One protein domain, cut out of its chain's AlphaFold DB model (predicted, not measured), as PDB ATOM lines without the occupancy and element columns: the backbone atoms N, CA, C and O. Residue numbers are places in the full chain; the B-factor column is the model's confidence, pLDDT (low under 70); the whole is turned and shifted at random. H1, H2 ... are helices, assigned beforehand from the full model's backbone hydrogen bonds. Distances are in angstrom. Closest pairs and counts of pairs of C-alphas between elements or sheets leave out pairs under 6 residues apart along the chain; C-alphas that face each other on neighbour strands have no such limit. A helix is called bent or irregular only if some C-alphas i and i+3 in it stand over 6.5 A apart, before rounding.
ATOM      1  N   THR A  61      19.702   1.140 110.083       44.19
ATOM      2  CA  THR A  61      19.651   0.466 108.788       44.19
ATOM      3  C   THR A  61      18.355   0.784 108.046       44.19
ATOM      4  O   THR A  61      18.189   0.360 106.911       44.19
ATOM      5  N   ASN A  62      17.445   1.547 108.666       39.91
ATOM      6  CA  ASN A  62      16.110   1.841 108.146       39.91
ATOM      7  C   ASN A  62      15.924   3.264 107.594       39.91
ATOM      8  O   ASN A  62      14.797   3.649 107.297       39.91
ATOM      9  N   ILE A  63      16.995   4.041 107.409       46.81
ATOM     10  CA  ILE A  63      16.940   5.250 106.576       46.81
ATOM     11  C   ILE A  63      17.739   4.951 105.311       46.81
ATOM     12  O   ILE A  63      18.918   5.265 105.207       46.81
ATOM     13  N   SER A  64      17.096   4.295 104.346       46.97
ATOM     14  CA  SER A  64      17.658   4.055 103.012       46.97
ATOM     15  C   SER A  64      17.688   5.351 102.195       46.97
ATOM     16  O   SER A  64      17.047   5.455 101.150       46.97
ATOM     17  N   ILE A  65      18.424   6.363 102.658       57.47
ATOM     18  CA  ILE A  65      18.888   7.432 101.774       57.47
ATOM     19  C   ILE A  65      20.086   6.839 101.048       57.47
ATOM     20  O   ILE A  65      21.192   6.786 101.580       57.47
ATOM     21  N   ILE A  66      19.847   6.328  99.841       68.62
ATOM     22  CA  ILE A  66      20.928   5.924  98.945       68.62
ATOM     23  C   ILE A  66      21.756   7.191  98.681       68.62
ATOM     24  O   ILE A  66      21.222   8.139  98.095       68.62
ATOM     25  N   PRO A  67      23.019   7.260  99.140       76.88
ATOM     26  CA  PRO A  67      23.803   8.477  99.023       76.88
ATOM     27  C   PRO A  67      24.063   8.765  97.546       76.88
ATOM     28  O   PRO A  67      24.511   7.896  96.793       76.88
ATOM     29  N   LYS A  68      23.774   9.994  97.114       81.69
ATOM     30  CA  LYS A  68      24.037  10.418  95.739       81.69
ATOM     31  C   LYS A  68      25.510  10.786  95.609       81.69
ATOM     32  O   LYS A  68      25.899  11.912  95.907       81.69
ATOM     33  N   LEU A  69      26.315   9.817  95.191       87.19
ATOM     34  CA  LEU A  69      27.753   9.990  95.007       87.19
ATOM     35  C   LEU A  69      28.068  10.644  93.658       87.19
ATOM     36  O   LEU A  69      27.357  10.458  92.671       87.19
ATOM     37  N   SER A  70      29.170  11.382  93.620       86.44
ATOM     38  CA  SER A  70      29.715  12.042  92.435       86.44
ATOM     39  C   SER A  70      30.254  11.060  91.395       86.44
ATOM     40  O   SER A  70      30.381  11.414  90.226       86.44
ATOM     41  N   GLY A  71      30.640   9.852  91.823       86.75
ATOM     42  CA  GLY A  71      31.300   8.848  90.984       86.75
ATOM     43  C   GLY A  71      32.738   9.199  90.578       86.75
ATOM     44  O   GLY A  71      33.347   8.450  89.824       86.75
ATOM     45  N   THR A  72      33.285  10.320  91.064       90.19
ATOM     46  CA  THR A  72      34.613  10.832  90.671       90.19
ATOM     47  C   THR A  72      35.652  10.686  91.788       90.19
ATOM     48  O   THR A  72      36.854  10.748  91.537       90.19
ATOM     49  N   CYS A  73      35.217  10.494  93.036       91.81
ATOM     50  CA  CYS A  73      36.131  10.360  94.160       91.81
ATOM     51  C   CYS A  73      36.937   9.049  94.115       91.81
ATOM     52  O   CYS A  73      36.375   7.968  93.974       91.81
ATOM     53  N   VAL A  74      38.255   9.147  94.322       89.75
ATOM     54  CA  VAL A  74      39.184   7.997  94.351       89.75
ATOM     55  C   VAL A  74      39.273   7.302  95.716       89.75
ATOM     56  O   VAL A  74      39.933   6.273  95.844       89.75
ATOM     57  N   LEU A  75      38.666   7.872  96.763       92.75
ATOM     58  CA  LEU A  75      38.754   7.330  98.119       92.75
ATOM     59  C   LEU A  75      37.887   6.076  98.263       92.75
ATOM     60  O   LEU A  75      36.711   6.058  97.901       92.75
ATOM     61  N   ASN A  76      38.455   5.033  98.868       92.75
ATOM     62  CA  ASN A  76      37.744   3.788  99.133       92.75
ATOM     63  C   ASN A  76      37.032   3.843 100.493       92.75
ATOM     64  O   ASN A  76      37.574   3.429 101.519       92.75
ATOM     65  N   PHE A  77      35.796   4.341 100.497       91.56
ATOM     66  CA  PHE A  77      34.976   4.421 101.710       91.56
ATOM     67  C   PHE A  77      34.572   3.042 102.256       91.56
ATOM     68  O   PHE A  77      34.411   2.884 103.467       91.56
ATOM     69  N   THR A  78      34.456   2.031 101.392       89.25
ATOM     70  CA  THR A  78      34.080   0.661 101.779       89.25
ATOM     71  C   THR A  78      35.168  -0.009 102.614       89.25
ATOM     72  O   THR A  78      34.854  -0.688 103.591       89.25
ATOM     73  N   ALA A  79      36.445   0.235 102.299       87.50
ATOM     74  CA  ALA A  79      37.580  -0.287 103.066       87.50
ATOM     75  C   ALA A  79      37.600   0.202 104.525       87.50
ATOM     76  O   ALA A  79      38.177  -0.451 105.391       87.50
ATOM     77  N   LEU A  80      36.945   1.333 104.810       88.75
ATOM     78  CA  LEU A  80      36.847   1.934 106.140       88.75
ATOM     79  C   LEU A  80      35.394   2.032 106.627       88.75
ATOM     80  O   LEU A  80      35.079   2.899 107.442       88.75
ATOM     81  N   SER A  81      34.511   1.132 106.179       86.38
ATOM     82  CA  SER A  81      33.067   1.151 106.478       86.38
ATOM     83  C   SER A  81      32.750   1.269 107.976       86.38
ATOM     84  O   SER A  81      31.931   2.098 108.373       86.38
ATOM     85  N   ASN A  82      33.463   0.526 108.827       84.00
ATOM     86  CA  ASN A  82      33.320   0.609 110.283       84.00
ATOM     87  C   ASN A  82      33.683   1.999 110.828       84.00
ATOM     88  O   ASN A  82      33.030   2.498 111.743       84.00
ATOM     89  N   MET A  83      34.722   2.642 110.284       85.94
ATOM     90  CA  MET A  83      35.102   4.000 110.687       85.94
ATOM     91  C   MET A  83      34.103   5.035 110.178       85.94
ATOM     92  O   MET A  83      33.760   5.944 110.930       85.94
ATOM     93  N   MET A  84      33.594   4.870 108.955       87.94
ATOM     94  CA  MET A  84      32.530   5.709 108.398       87.94
ATOM     95  C   MET A  84      31.276   5.662 109.280       87.94
ATOM     96  O   MET A  84      30.793   6.709 109.701       87.94
ATOM     97  N   MET A  85      30.834   4.464 109.677       83.44
ATOM     98  CA  MET A  85      29.657   4.285 110.536       83.44
ATOM     99  C   MET A  85      29.829   4.929 111.918       83.44
ATOM    100  O   MET A  85      28.931   5.615 112.412       83.44
ATOM    101  N   VAL A  86      30.997   4.746 112.545       81.06
ATOM    102  CA  VAL A  86      31.309   5.397 113.829       81.06
ATOM    103  C   VAL A  86      31.342   6.917 113.669       81.06
ATOM    104  O   VAL A  86      30.775   7.626 114.492       81.06
ATOM    105  N   THR A  87      31.939   7.418 112.586       84.75
ATOM    106  CA  THR A  87      31.996   8.856 112.286       84.75
ATOM    107  C   THR A  87      30.600   9.442 112.080       84.75
ATOM    108  O   THR A  87      30.314  10.521 112.591       84.75
ATOM    109  N   SER A  88      29.711   8.720 111.394       84.19
ATOM    110  CA  SER A  88      28.313   9.123 111.228       84.19
ATOM    111  C   SER A  88      27.604   9.220 112.578       84.19
ATOM    112  O   SER A  88      26.969  10.228 112.886       84.19
ATOM    113  N   THR A  89      27.803   8.211 113.431       78.00
ATOM    114  CA  THR A  89      27.227   8.167 114.783       78.00
ATOM    115  C   THR A  89      27.705   9.345 115.640       78.00
ATOM    116  O   THR A  89      26.908   9.985 116.328       78.00
ATOM    117  N   ASP A  90      28.994   9.675 115.559       74.06
ATOM    118  CA  ASP A  90      29.605  10.827 116.232       74.06
ATOM    119  C   ASP A  90      29.069  12.179 115.717       74.06
ATOM    120  O   ASP A  90      29.150  13.191 116.414       74.06
ATOM    121  N   CYS A  91      28.497  12.181 114.513       76.50
ATOM    122  CA  CYS A  91      27.952  13.333 113.802       76.50
ATOM    123  C   CYS A  91      26.422  13.389 113.741       76.50
ATOM    124  O   CYS A  91      25.859  14.229 113.030       76.50
ATOM    125  N   MET A  92      25.735  12.512 114.469       75.62
ATOM    126  CA  MET A  92      24.274  12.473 114.508       75.62
ATOM    127  C   MET A  92      23.686  13.844 114.859       75.62
ATOM    128  O   MET A  92      24.153  14.522 115.780       75.62
ATOM    129  N   ALA A  93      22.606  14.219 114.168       61.28
ATOM    130  CA  ALA A  93      22.005  15.551 114.248       61.28
ATOM    131  C   ALA A  93      21.631  16.007 115.669       61.28
ATOM    132  O   ALA A  93      21.740  17.192 115.970       61.28
ATOM    133  N   ALA A  94      21.258  15.078 116.554       60.41
ATOM    134  CA  ALA A  94      20.926  15.382 117.945       60.41
ATOM    135  C   ALA A  94      22.147  15.748 118.813       60.41
ATOM    136  O   ALA A  94      22.006  16.468 119.797       60.41
ATOM    137  N   PHE A  95      23.342  15.256 118.471       56.88
ATOM    138  CA  PHE A  95      24.559  15.444 119.273       56.88
ATOM    139  C   PHE A  95      25.525  16.463 118.666       56.88
ATOM    140  O   PHE A  95      26.261  17.119 119.407       56.88
ATOM    141  N   ALA A  96      25.505  16.629 117.341       58.25
ATOM    142  CA  ALA A  96      26.454  17.467 116.616       58.25
ATOM    143  C   ALA A  96      26.499  18.934 117.108       58.25
ATOM    144  O   ALA A  96      27.605  19.416 117.350       58.25
ATOM    145  N   PRO A  97      25.370  19.633 117.369       57.59
ATOM    146  CA  PRO A  97      25.409  21.024 117.836       57.59
ATOM    147  C   PRO A  97      26.039  21.198 119.225       57.59
ATOM    148  O   PRO A  97      26.668  22.215 119.497       57.59
ATOM    149  N   VAL A  98      25.896  20.202 120.106       54.88
ATOM    150  CA  VAL A  98      26.395  20.277 121.491       54.88
ATOM    151  C   VAL A  98      27.884  19.917 121.566       54.88
ATOM    152  O   VAL A  98      28.623  20.471 122.384       54.88
ATOM    153  N   LEU A  99      28.335  19.006 120.695       56.03
ATOM    154  CA  LEU A  99      29.741  18.614 120.570       56.03
ATOM    155  C   LEU A  99      30.576  19.660 119.821       56.03
ATOM    156  O   LEU A  99      31.734  19.863 120.181       56.03
ATOM    157  N   ALA A 100      29.996  20.365 118.841       53.19
ATOM    158  CA  ALA A 100      30.702  21.313 117.971       53.19
ATOM    159  C   ALA A 100      31.475  22.414 118.718       53.19
ATOM    160  O   ALA A 100      32.517  22.855 118.243       53.19
ATOM    161  N   ASN A 101      31.018  22.811 119.912       47.31
ATOM    162  CA  ASN A 101      31.702  23.804 120.746       47.31
ATOM    163  C   ASN A 101      33.058  23.320 121.309       47.31
ATOM    164  O   ASN A 101      33.841  24.137 121.790       47.31
ATOM    165  N   VAL A 102      33.343  22.011 121.268       50.31
ATOM    166  CA  VAL A 102      34.532  21.385 121.883       50.31
ATOM    167  C   VAL A 102      35.312  20.527 120.901       50.31
ATOM    168  O   VAL A 102      36.542  20.563 120.875       50.31
ATOM    169  N   VAL A 103      34.601  19.736 120.106       62.72
ATOM    170  CA  VAL A 103      35.160  18.893 119.057       62.72
ATOM    171  C   VAL A 103      34.064  18.646 118.034       62.72
ATOM    172  O   VAL A 103      33.012  18.096 118.366       62.72
ATOM    173  N   CYS A 104      34.278  19.035 116.777       67.31
ATOM    174  CA  CYS A 104      33.308  18.629 115.776       67.31
ATOM    175  C   CYS A 104      33.488  17.155 115.471       67.31
ATOM    176  O   CYS A 104      34.526  16.798 114.925       67.31
ATOM    177  N   CYS A 105      32.490  16.348 115.846       75.88
ATOM    178  CA  CYS A 105      32.435  14.900 115.678       75.88
ATOM    179  C   CYS A 105      33.790  14.210 115.941       75.88
ATOM    180  O   CYS A 105      34.630  14.178 115.041       75.88
ATOM    181  N   PRO A 106      34.014  13.599 117.117       68.50
ATOM    182  CA  PRO A 106      35.324  13.107 117.566       68.50
ATOM    183  C   PRO A 106      36.219  12.344 116.563       68.50
ATOM    184  O   PRO A 106      37.424  12.267 116.793       68.50
ATOM    185  N   GLN A 107      35.669  11.777 115.482       74.88
ATOM    186  CA  GLN A 107      36.384  10.995 114.472       74.88
ATOM    187  C   GLN A 107      36.428  11.593 113.054       74.88
ATOM    188  O   GLN A 107      37.131  11.029 112.221       74.88
ATOM    189  N   VAL A 108      35.733  12.694 112.731       85.94
ATOM    190  CA  VAL A 108      35.623  13.168 111.325       85.94
ATOM    191  C   VAL A 108      36.982  13.448 110.695       85.94
ATOM    192  O   VAL A 108      37.290  12.919 109.626       85.94
ATOM    193  N   GLU A 109      37.806  14.252 111.363       86.88
ATOM    194  CA  GLU A 109      39.121  14.638 110.848       86.88
ATOM    195  C   GLU A 109      40.050  13.422 110.734       86.88
ATOM    196  O   GLU A 109      40.698  13.224 109.707       86.88
ATOM    197  N   ALA A 110      40.050  12.552 111.749       89.50
ATOM    198  CA  ALA A 110      40.850  11.331 111.751       89.50
ATOM    199  C   ALA A 110      40.448  10.379 110.614       89.50
ATOM    200  O   ALA A 110      41.313   9.831 109.932       89.50
ATOM    201  N   THR A 111      39.147  10.210 110.369       92.19
ATOM    202  CA  THR A 111      38.637   9.366 109.284       92.19
ATOM    203  C   THR A 111      39.041   9.911 107.916       92.19
ATOM    204  O   THR A 111      39.507   9.135 107.085       92.19
ATOM    205  N   LEU A 112      38.948  11.227 107.684       92.81
ATOM    206  CA  LEU A 112      39.411  11.845 106.433       92.81
ATOM    207  C   LEU A 112      40.920  11.667 106.222       92.81
ATOM    208  O   LEU A 112      41.349  11.278 105.137       92.81
ATOM    209  N   VAL A 113      41.722  11.899 107.264       94.38
ATOM    210  CA  VAL A 113      43.177  11.697 107.226       94.38
ATOM    211  C   VAL A 113      43.524  10.251 106.866       94.38
ATOM    212  O   VAL A 113      44.382  10.023 106.013       94.38
ATOM    213  N   ILE A 114      42.850   9.275 107.479       95.44
ATOM    214  CA  ILE A 114      43.107   7.852 107.234       95.44
ATOM    215  C   ILE A 114      42.616   7.438 105.847       95.44
ATOM    216  O   ILE A 114      43.327   6.701 105.176       95.44
ATOM    217  N   LEU A 115      41.465   7.924 105.370       95.62
ATOM    218  CA  LEU A 115      40.999   7.663 104.000       95.62
ATOM    219  C   LEU A 115      42.040   8.100 102.965       95.62
ATOM    220  O   LEU A 115      42.404   7.315 102.089       95.62
ATOM    221  N   ILE A 116      42.548   9.331 103.091       95.56
ATOM    222  CA  ILE A 116      43.563   9.857 102.172       95.56
ATOM    223  C   ILE A 116      44.867   9.065 102.320       95.56
ATOM    224  O   ILE A 116      45.427   8.624 101.318       95.56
ATOM    225  N   GLY A 117      45.315   8.807 103.552       95.94
ATOM    226  CA  GLY A 117      46.504   7.995 103.816       95.94
ATOM    227  C   GLY A 117      46.419   6.585 103.224       95.94
ATOM    228  O   GLY A 117      47.340   6.131 102.557       95.94
ATOM    229  N   GLN A 118      45.299   5.884 103.384       95.12
ATOM    230  CA  GLN A 118      45.129   4.553 102.795       95.12
ATOM    231  C   GLN A 118      45.110   4.610 101.265       95.12
ATOM    232  O   GLN A 118      45.680   3.731 100.621       95.12
ATOM    233  N   SER A 119      44.524   5.657 100.673       94.69
ATOM    234  CA  SER A 119      44.563   5.850  99.218       94.69
ATOM    235  C   SER A 119      45.991   6.081  98.697       94.69
ATOM    236  O   SER A 119      46.346   5.560  97.637       94.69
ATOM    237  N   SER A 120      46.850   6.739  99.488       95.00
ATOM    238  CA  SER A 120      48.240   7.028  99.111       95.00
ATOM    239  C   SER A 120      49.101   5.782  98.919       95.00
ATOM    240  O   SER A 120      50.126   5.864  98.249       95.00
ATOM    241  N   LYS A 121      48.700   4.623  99.467       92.44
ATOM    242  CA  LYS A 121      49.380   3.336  99.227       92.44
ATOM    243  C   LYS A 121      49.395   2.950  97.745       92.44
ATOM    244  O   LYS A 121      50.282   2.217  97.324       92.44
ATOM    245  N   TYR A 122      48.418   3.433  96.977       92.38
ATOM    246  CA  TYR A 122      48.246   3.112  95.560       92.38
ATOM    247  C   TYR A 122      48.511   4.315  94.656       92.38
ATOM    248  O   TYR A 122      49.007   4.148  93.547       92.38
ATOM    249  N   THR A 123      48.192   5.527  95.117       93.25
ATOM    250  CA  THR A 123      48.362   6.757  94.327       93.25
ATOM    251  C   THR A 123      49.724   7.423  94.513       93.25
ATOM    252  O   THR A 123      50.009   8.394  93.818       93.25
ATOM    253  N   ASN A 124      50.524   6.966  95.482       94.88
ATOM    254  CA  ASN A 124      51.788   7.576  95.913       94.88
ATOM    255  C   ASN A 124      51.683   9.057  96.338       94.88
ATOM    256  O   ASN A 124      52.687   9.751  96.452       94.88
ATOM    257  N   THR A 125      50.470   9.552  96.608       95.31
ATOM    258  CA  THR A 125      50.190  10.967  96.895       95.31
ATOM    259  C   THR A 125      49.426  11.131  98.208       95.31
ATOM    260  O   THR A 125      48.428  10.462  98.462       95.31
ATOM    261  N   LEU A 126      49.894  12.043  99.058       96.62
ATOM    262  CA  LEU A 126      49.367  12.363 100.391       96.62
ATOM    263  C   LEU A 126      48.370  13.532 100.374       96.62
ATOM    264  O   LEU A 126      47.986  14.050 101.424       96.62
ATOM    265  N   ALA A 127      47.959  13.990  99.197       95.69
ATOM    266  CA  ALA A 127      47.009  15.076  99.024       95.69
ATOM    267  C   ALA A 127      46.178  14.871  97.759       95.69
ATOM    268  O   ALA A 127      46.673  14.357  96.759       95.69
ATOM    269  N   LEU A 128      44.924  15.317  97.801       94.56
ATOM    270  CA  LEU A 128      44.064  15.353  96.624       94.56
ATOM    271  C   LEU A 128      44.250  16.671  95.862       94.56
ATOM    272  O   LEU A 128      44.557  17.707  96.460       94.56
ATOM    273  N   ASN A 129      44.007  16.653  94.548       92.25
ATOM    274  CA  ASN A 129      43.875  17.896  93.787       92.25
ATOM    275  C   ASN A 129      42.581  18.635  94.192       92.25
ATOM    276  O   ASN A 129      41.667  18.025  94.749       92.25
ATOM    277  N   GLY A 130      42.480  19.935  93.902       89.25
ATOM    278  CA  GLY A 130      41.339  20.753  94.336       89.25
ATOM    279  C   GLY A 130      39.970  20.239  93.866       89.25
ATOM    280  O   GLY A 130      39.026  20.185  94.655       89.25
ATOM    281  N   THR A 131      39.862  19.804  92.610       90.69
ATOM    282  CA  THR A 131      38.611  19.287  92.026       90.69
ATOM    283  C   THR A 131      38.196  17.964  92.669       90.69
ATOM    284  O   THR A 131      37.058  17.791  93.103       90.69
ATOM    285  N   LEU A 132      39.140  17.035  92.795       92.81
ATOM    286  CA  LEU A 132      38.945  15.724  93.395       92.81
ATOM    287  C   LEU A 132      38.636  15.839  94.888       92.81
ATOM    288  O   LEU A 132      37.778  15.122  95.390       92.81
ATOM    289  N   ALA A 133      39.275  16.779  95.585       94.62
ATOM    290  CA  ALA A 133      38.985  17.093  96.976       94.62
ATOM    291  C   ALA A 133      37.535  17.558  97.177       94.62
ATOM    292  O   ALA A 133      36.895  17.142  98.141       94.62
ATOM    293  N   ALA A 134      36.995  18.379  96.269       94.00
ATOM    294  CA  ALA A 134      35.601  18.814  96.331       94.00
ATOM    295  C   ALA A 134      34.626  17.640  96.136       94.00
ATOM    296  O   ALA A 134      33.715  17.460  96.947       94.00
ATOM    297  N   HIS A 135      34.858  16.802  95.121       94.50
ATOM    298  CA  HIS A 135      34.053  15.598  94.891       94.50
ATOM    299  C   HIS A 135      34.141  14.612  96.061       94.50
ATOM    300  O   HIS A 135      33.118  14.140  96.548       94.50
ATOM    301  N   CYS A 136      35.345  14.351  96.570       95.12
ATOM    302  CA  CYS A 136      35.551  13.431  97.682       95.12
ATOM    303  C   CYS A 136      34.959  13.916  99.000       95.12
ATOM    304  O   CYS A 136      34.420  13.102  99.747       95.12
ATOM    305  N   LEU A 137      35.023  15.216  99.292       94.06
ATOM    306  CA  LEU A 137      34.372  15.763 100.479       94.06
ATOM    307  C   LEU A 137      32.846  15.668 100.366       94.06
ATOM    308  O   LEU A 137      32.193  15.293 101.339       94.06
ATOM    309  N   SER A 138      32.289  15.955  99.185       93.06
ATOM    310  CA  SER A 138      30.857  15.785  98.916       93.06
ATOM    311  C   SER A 138      30.424  14.331  99.117       93.06
ATOM    312  O   SER A 138      29.463  14.072  99.837       93.06
ATOM    313  N   ASP A 139      31.151  13.372  98.541       94.25
ATOM    314  CA  ASP A 139      30.831  11.943  98.658       94.25
ATOM    315  C   ASP A 139      30.951  11.455 100.102       94.25
ATOM    316  O   ASP A 139      30.055  10.777 100.604       94.25
ATOM    317  N   PHE A 140      32.009  11.865 100.808       93.56
ATOM    318  CA  PHE A 140      32.183  11.588 102.231       93.56
ATOM    319  C   PHE A 140      30.977  12.069 103.049       93.56
ATOM    320  O   PHE A 140      30.414  11.302 103.826       93.56
ATOM    321  N   GLN A 141      30.540  13.314 102.841       91.12
ATOM    322  CA  GLN A 141      29.386  13.884 103.539       91.12
ATOM    323  C   GLN A 141      28.091  13.142 103.208       91.12
ATOM    324  O   GLN A 141      27.357  12.783 104.124       91.12
ATOM    325  N   GLN A 142      27.828  12.859 101.930       91.06
ATOM    326  CA  GLN A 142      26.630  12.128 101.506       91.06
ATOM    327  C   GLN A 142      26.565  10.729 102.127       91.06
ATOM    328  O   GLN A 142      25.498  10.308 102.567       91.06
ATOM    329  N   ILE A 143      27.699  10.027 102.229       91.31
ATOM    330  CA  ILE A 143      27.767   8.715 102.891       91.31
ATOM    331  C   ILE A 143      27.444   8.838 104.381       91.31
ATOM    332  O   ILE A 143      26.661   8.041 104.891       91.31
ATOM    333  N   LEU A 144      28.012   9.827 105.080       89.31
ATOM    334  CA  LEU A 144      27.712  10.041 106.499       89.31
ATOM    335  C   LEU A 144      26.231  10.386 106.714       89.31
ATOM    336  O   LEU A 144      25.593   9.814 107.593       89.31
ATOM    337  N   VAL A 145      25.661  11.270 105.893       87.69
ATOM    338  CA  VAL A 145      24.236  11.643 105.959       87.69
ATOM    339  C   VAL A 145      23.337  10.440 105.679       87.69
ATOM    340  O   VAL A 145      22.392  10.195 106.427       87.69
ATOM    341  N   GLY A 146      23.671   9.629 104.672       85.00
ATOM    342  CA  GLY A 146      22.984   8.364 104.394       85.00
ATOM    343  C   GLY A 146      23.053   7.362 105.555       85.00
ATOM    344  O   GLY A 146      22.219   6.470 105.646       85.00
ATOM    345  N   GLN A 147      24.009   7.531 106.473       85.19
ATOM    346  CA  GLN A 147      24.167   6.743 107.698       85.19
ATOM    347  C   GLN A 147      23.613   7.447 108.955       85.19
ATOM    348  O   GLN A 147      23.892   6.995 110.068       85.19
ATOM    349  N   GLY A 148      22.863   8.546 108.811       79.94
ATOM    350  CA  GLY A 148      22.189   9.252 109.910       79.94
ATOM    351  C   GLY A 148      22.897  10.505 110.448       79.94
ATOM    352  O   GLY A 148      22.369  11.154 111.358       79.94
ATOM    353  N   ALA A 149      24.058  10.882 109.909       83.88
ATOM    354  CA  ALA A 149      24.727  12.121 110.299       83.88
ATOM    355  C   ALA A 149      23.903  13.369 109.932       83.88
ATOM    356  O   ALA A 149      23.023  13.336 109.073       83.88
ATOM    357  N   ASN A 150      24.209  14.497 110.578       83.94
ATOM    358  CA  ASN A 150      23.611  15.787 110.235       83.94
ATOM    359  C   ASN A 150      23.907  16.170 108.766       83.94
ATOM    360  O   ASN A 150      24.992  15.897 108.267       83.94
ATOM    361  N   ASP A 151      22.984  16.831 108.071       83.50
ATOM    362  CA  ASP A 151      23.163  17.252 106.670       83.50
ATOM    363  C   ASP A 151      24.041  18.507 106.499       83.50
ATOM    364  O   ASP A 151      24.525  18.804 105.407       83.50
ATOM    365  N   SER A 152      24.311  19.222 107.590       83.06
ATOM    366  CA  SER A 152      25.030  20.497 107.622       83.06
ATOM    367  C   SER A 152      26.454  20.373 108.189       83.06
ATOM    368  O   SER A 152      26.984  21.322 108.771       83.06
ATOM    369  N   LEU A 153      27.112  19.217 108.011       81.00
ATOM    370  CA  LEU A 153      28.441  18.927 108.582       81.00
ATOM    371  C   LEU A 153      29.534  19.918 108.198       81.00
ATOM    372  O   LEU A 153      30.376  20.233 109.033       81.00
ATOM    373  N   SER A 154      29.534  20.430 106.966       81.44
ATOM    374  CA  SER A 154      30.501  21.452 106.539       81.44
ATOM    375  C   SER A 154      30.448  22.695 107.423       81.44
ATOM    376  O   SER A 154      31.492  23.224 107.791       81.44
ATOM    377  N   LYS A 155      29.245  23.118 107.825       80.88
ATOM    378  CA  LYS A 155      29.031  24.277 108.700       80.88
ATOM    379  C   LYS A 155      29.356  23.950 110.154       80.88
ATOM    380  O   LYS A 155      30.026  24.734 110.814       80.88
ATOM    381  N   ILE A 156      28.916  22.788 110.641       75.56
ATOM    382  CA  ILE A 156      29.114  22.378 112.041       75.56
ATOM    383  C   ILE A 156      30.598  22.100 112.325       75.56
ATOM    384  O   ILE A 156      31.114  22.510 113.361       75.56
ATOM    385  N   CYS A 157      31.294  21.438 111.396       78.19
ATOM    386  CA  CYS A 157      32.699  21.055 111.548       78.19
ATOM    387  C   CYS A 157      33.697  21.997 110.893       78.19
ATOM    388  O   CYS A 157      34.896  21.776 111.038       78.19
ATOM    389  N   SER A 158      33.238  23.021 110.169       84.81
ATOM    390  CA  SER A 158      34.113  23.902 109.383       84.81
ATOM    391  C   SER A 158      35.065  23.122 108.456       84.81
ATOM    392  O   SER A 158      36.210  23.524 108.247       84.81
ATOM    393  N   ILE A 159      34.602  21.988 107.912       85.69
ATOM    394  CA  ILE A 159      35.374  21.154 106.981       85.69
ATOM    395  C   ILE A 159      35.183  21.650 105.547       85.69
ATOM    396  O   ILE A 159      34.058  21.779 105.062       85.69
ATOM    397  N   HIS A 160      36.297  21.897 104.864       90.38
ATOM    398  CA  HIS A 160      36.352  22.428 103.506       90.38
ATOM    399  C   HIS A 160      37.186  21.513 102.605       90.38
ATOM    400  O   HIS A 160      38.036  20.756 103.075       90.38
ATOM    401  N   SER A 161      36.984  21.596 101.289       91.44
ATOM    402  CA  SER A 161      37.741  20.789 100.318       91.44
ATOM    403  C   SER A 161      39.249  21.038 100.415       91.44
ATOM    404  O   SER A 161      40.036  20.104 100.281       91.44
ATOM    405  N   LEU A 162      39.662  22.265 100.750       89.75
ATOM    406  CA  LEU A 162      41.064  22.621 100.989       89.75
ATOM    407  C   LEU A 162      41.720  21.751 102.073       89.75
ATOM    408  O   LEU A 162      42.893  21.413 101.932       89.75
ATOM    409  N   ASN A 163      40.968  21.290 103.083       89.75
ATOM    410  CA  ASN A 163      41.483  20.401 104.129       89.75
ATOM    411  C   ASN A 163      41.877  19.005 103.618       89.75
ATOM    412  O   ASN A 163      42.531  18.273 104.358       89.75
ATOM    413  N   LEU A 164      41.482  18.618 102.397       93.88
ATOM    414  CA  LEU A 164      41.856  17.351 101.747       93.88
ATOM    415  C   LEU A 164      43.021  17.533 100.751       93.88
ATOM    416  O   LEU A 164      43.601  16.555 100.276       93.88
ATOM    417  N   THR A 165      43.385  18.780 100.447       94.31
ATOM    418  CA  THR A 165      44.528  19.125  99.586       94.31
ATOM    419  C   THR A 165      45.825  19.223 100.394       94.31
ATOM    420  O   THR A 165      45.826  18.971 101.602       94.31
ATOM    421  N   GLY A 166      46.946  19.542  99.743       89.81
ATOM    422  CA  GLY A 166      48.223  19.796 100.423       89.81
ATOM    423  C   GLY A 166      48.343  21.203 101.014       89.81
ATOM    424  O   GLY A 166      49.297  21.473 101.741       89.81
TER     425      GLY A 166
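What this domain is: This is residues 61 to 166 of the 463 residues of the protein "SPARK domain-containing protein" of Salvia splendens (UniProt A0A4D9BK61). Two helices, H1 and H3, lie side by side and run opposite ways, and the longest helix, H4, lies over against them, the last parts of H4 and H1 meeting at a steep angle. Short H6 packs on H4, short H2 and H5 sit toward one end of the long axis, and residues 61 to 77 pass along the outside with no named helix. The printed part has 106 residues, with six named helices in order H1 to H6 and no named strand; its class is all helix. It is compact, with a radius of gyration of the C-alphas of 13.1 A and spans of 38 by 30 by 21 A.

How they stand to each other: After residues 61 to 77, look at H1, residues 78 to 90, which is irregular: C-alphas 79 and 82 are 8.4 A apart. It touches H3, residues 108 to 123, with residues 108 to 115 of H3 alone, at a shallow tilt of 10 degrees, opposite ways; the closest C-alphas, of Thr 87 and Val 108, are 5.7 A apart. With residues 84 to 88 alone H1 touches residues 143 to 145 of H4, residues 130 to 146, at a steep tilt of 64 degrees, the same way; the closest C-alphas, of Ser 88 and Leu 144, are 4.9 A apart. H3 and H4 are near each other. H2, residues 96 to 99, is close to but not clearly touching H5, residues 153 to 157, the closest C-alphas being those of Pro 97 and Ile 156, 7.0 A apart. H6, residues 161 to 164, touches H4, with C-alphas of Ala 134 and Ser 161 closest at 4.9 A, and only just touches H3, with 3 pairs of C-alphas within 8 A, the closest those of Leu 112 and Leu 164 at 7.6 A. Every O i to N i+4 pair is within hydrogen-bond range in H4 and H5, against 7 of 9 in H1 and 10 of 12 in H3; H2 and H6 are too short for such a pair.

Where its parts are: Find C-alpha 78 at (34.080, 0.661, 101.779); from there H1 runs 18.2 A to residue 90. After H2, H3 runs 22.2 A from C-alpha 108 to C-alpha 123, and H4 starts at C-alpha 130, (41.339, 20.753, 94.336), and runs 24.3 A. H5 and H6 follow, H6 ending at C-alpha 164, (41.856, 17.351, 101.747).

The domain as a whole: The C-alphas of Ala 94 and Asn 124 are the two farthest apart, at 38.7 A. The printed part has no cut, and no link between named helices is long. Look for low confidence, pLDDT under 70, at residues 61 to 66, 93 to 104 and 106; the mean of the printed part is 82.5.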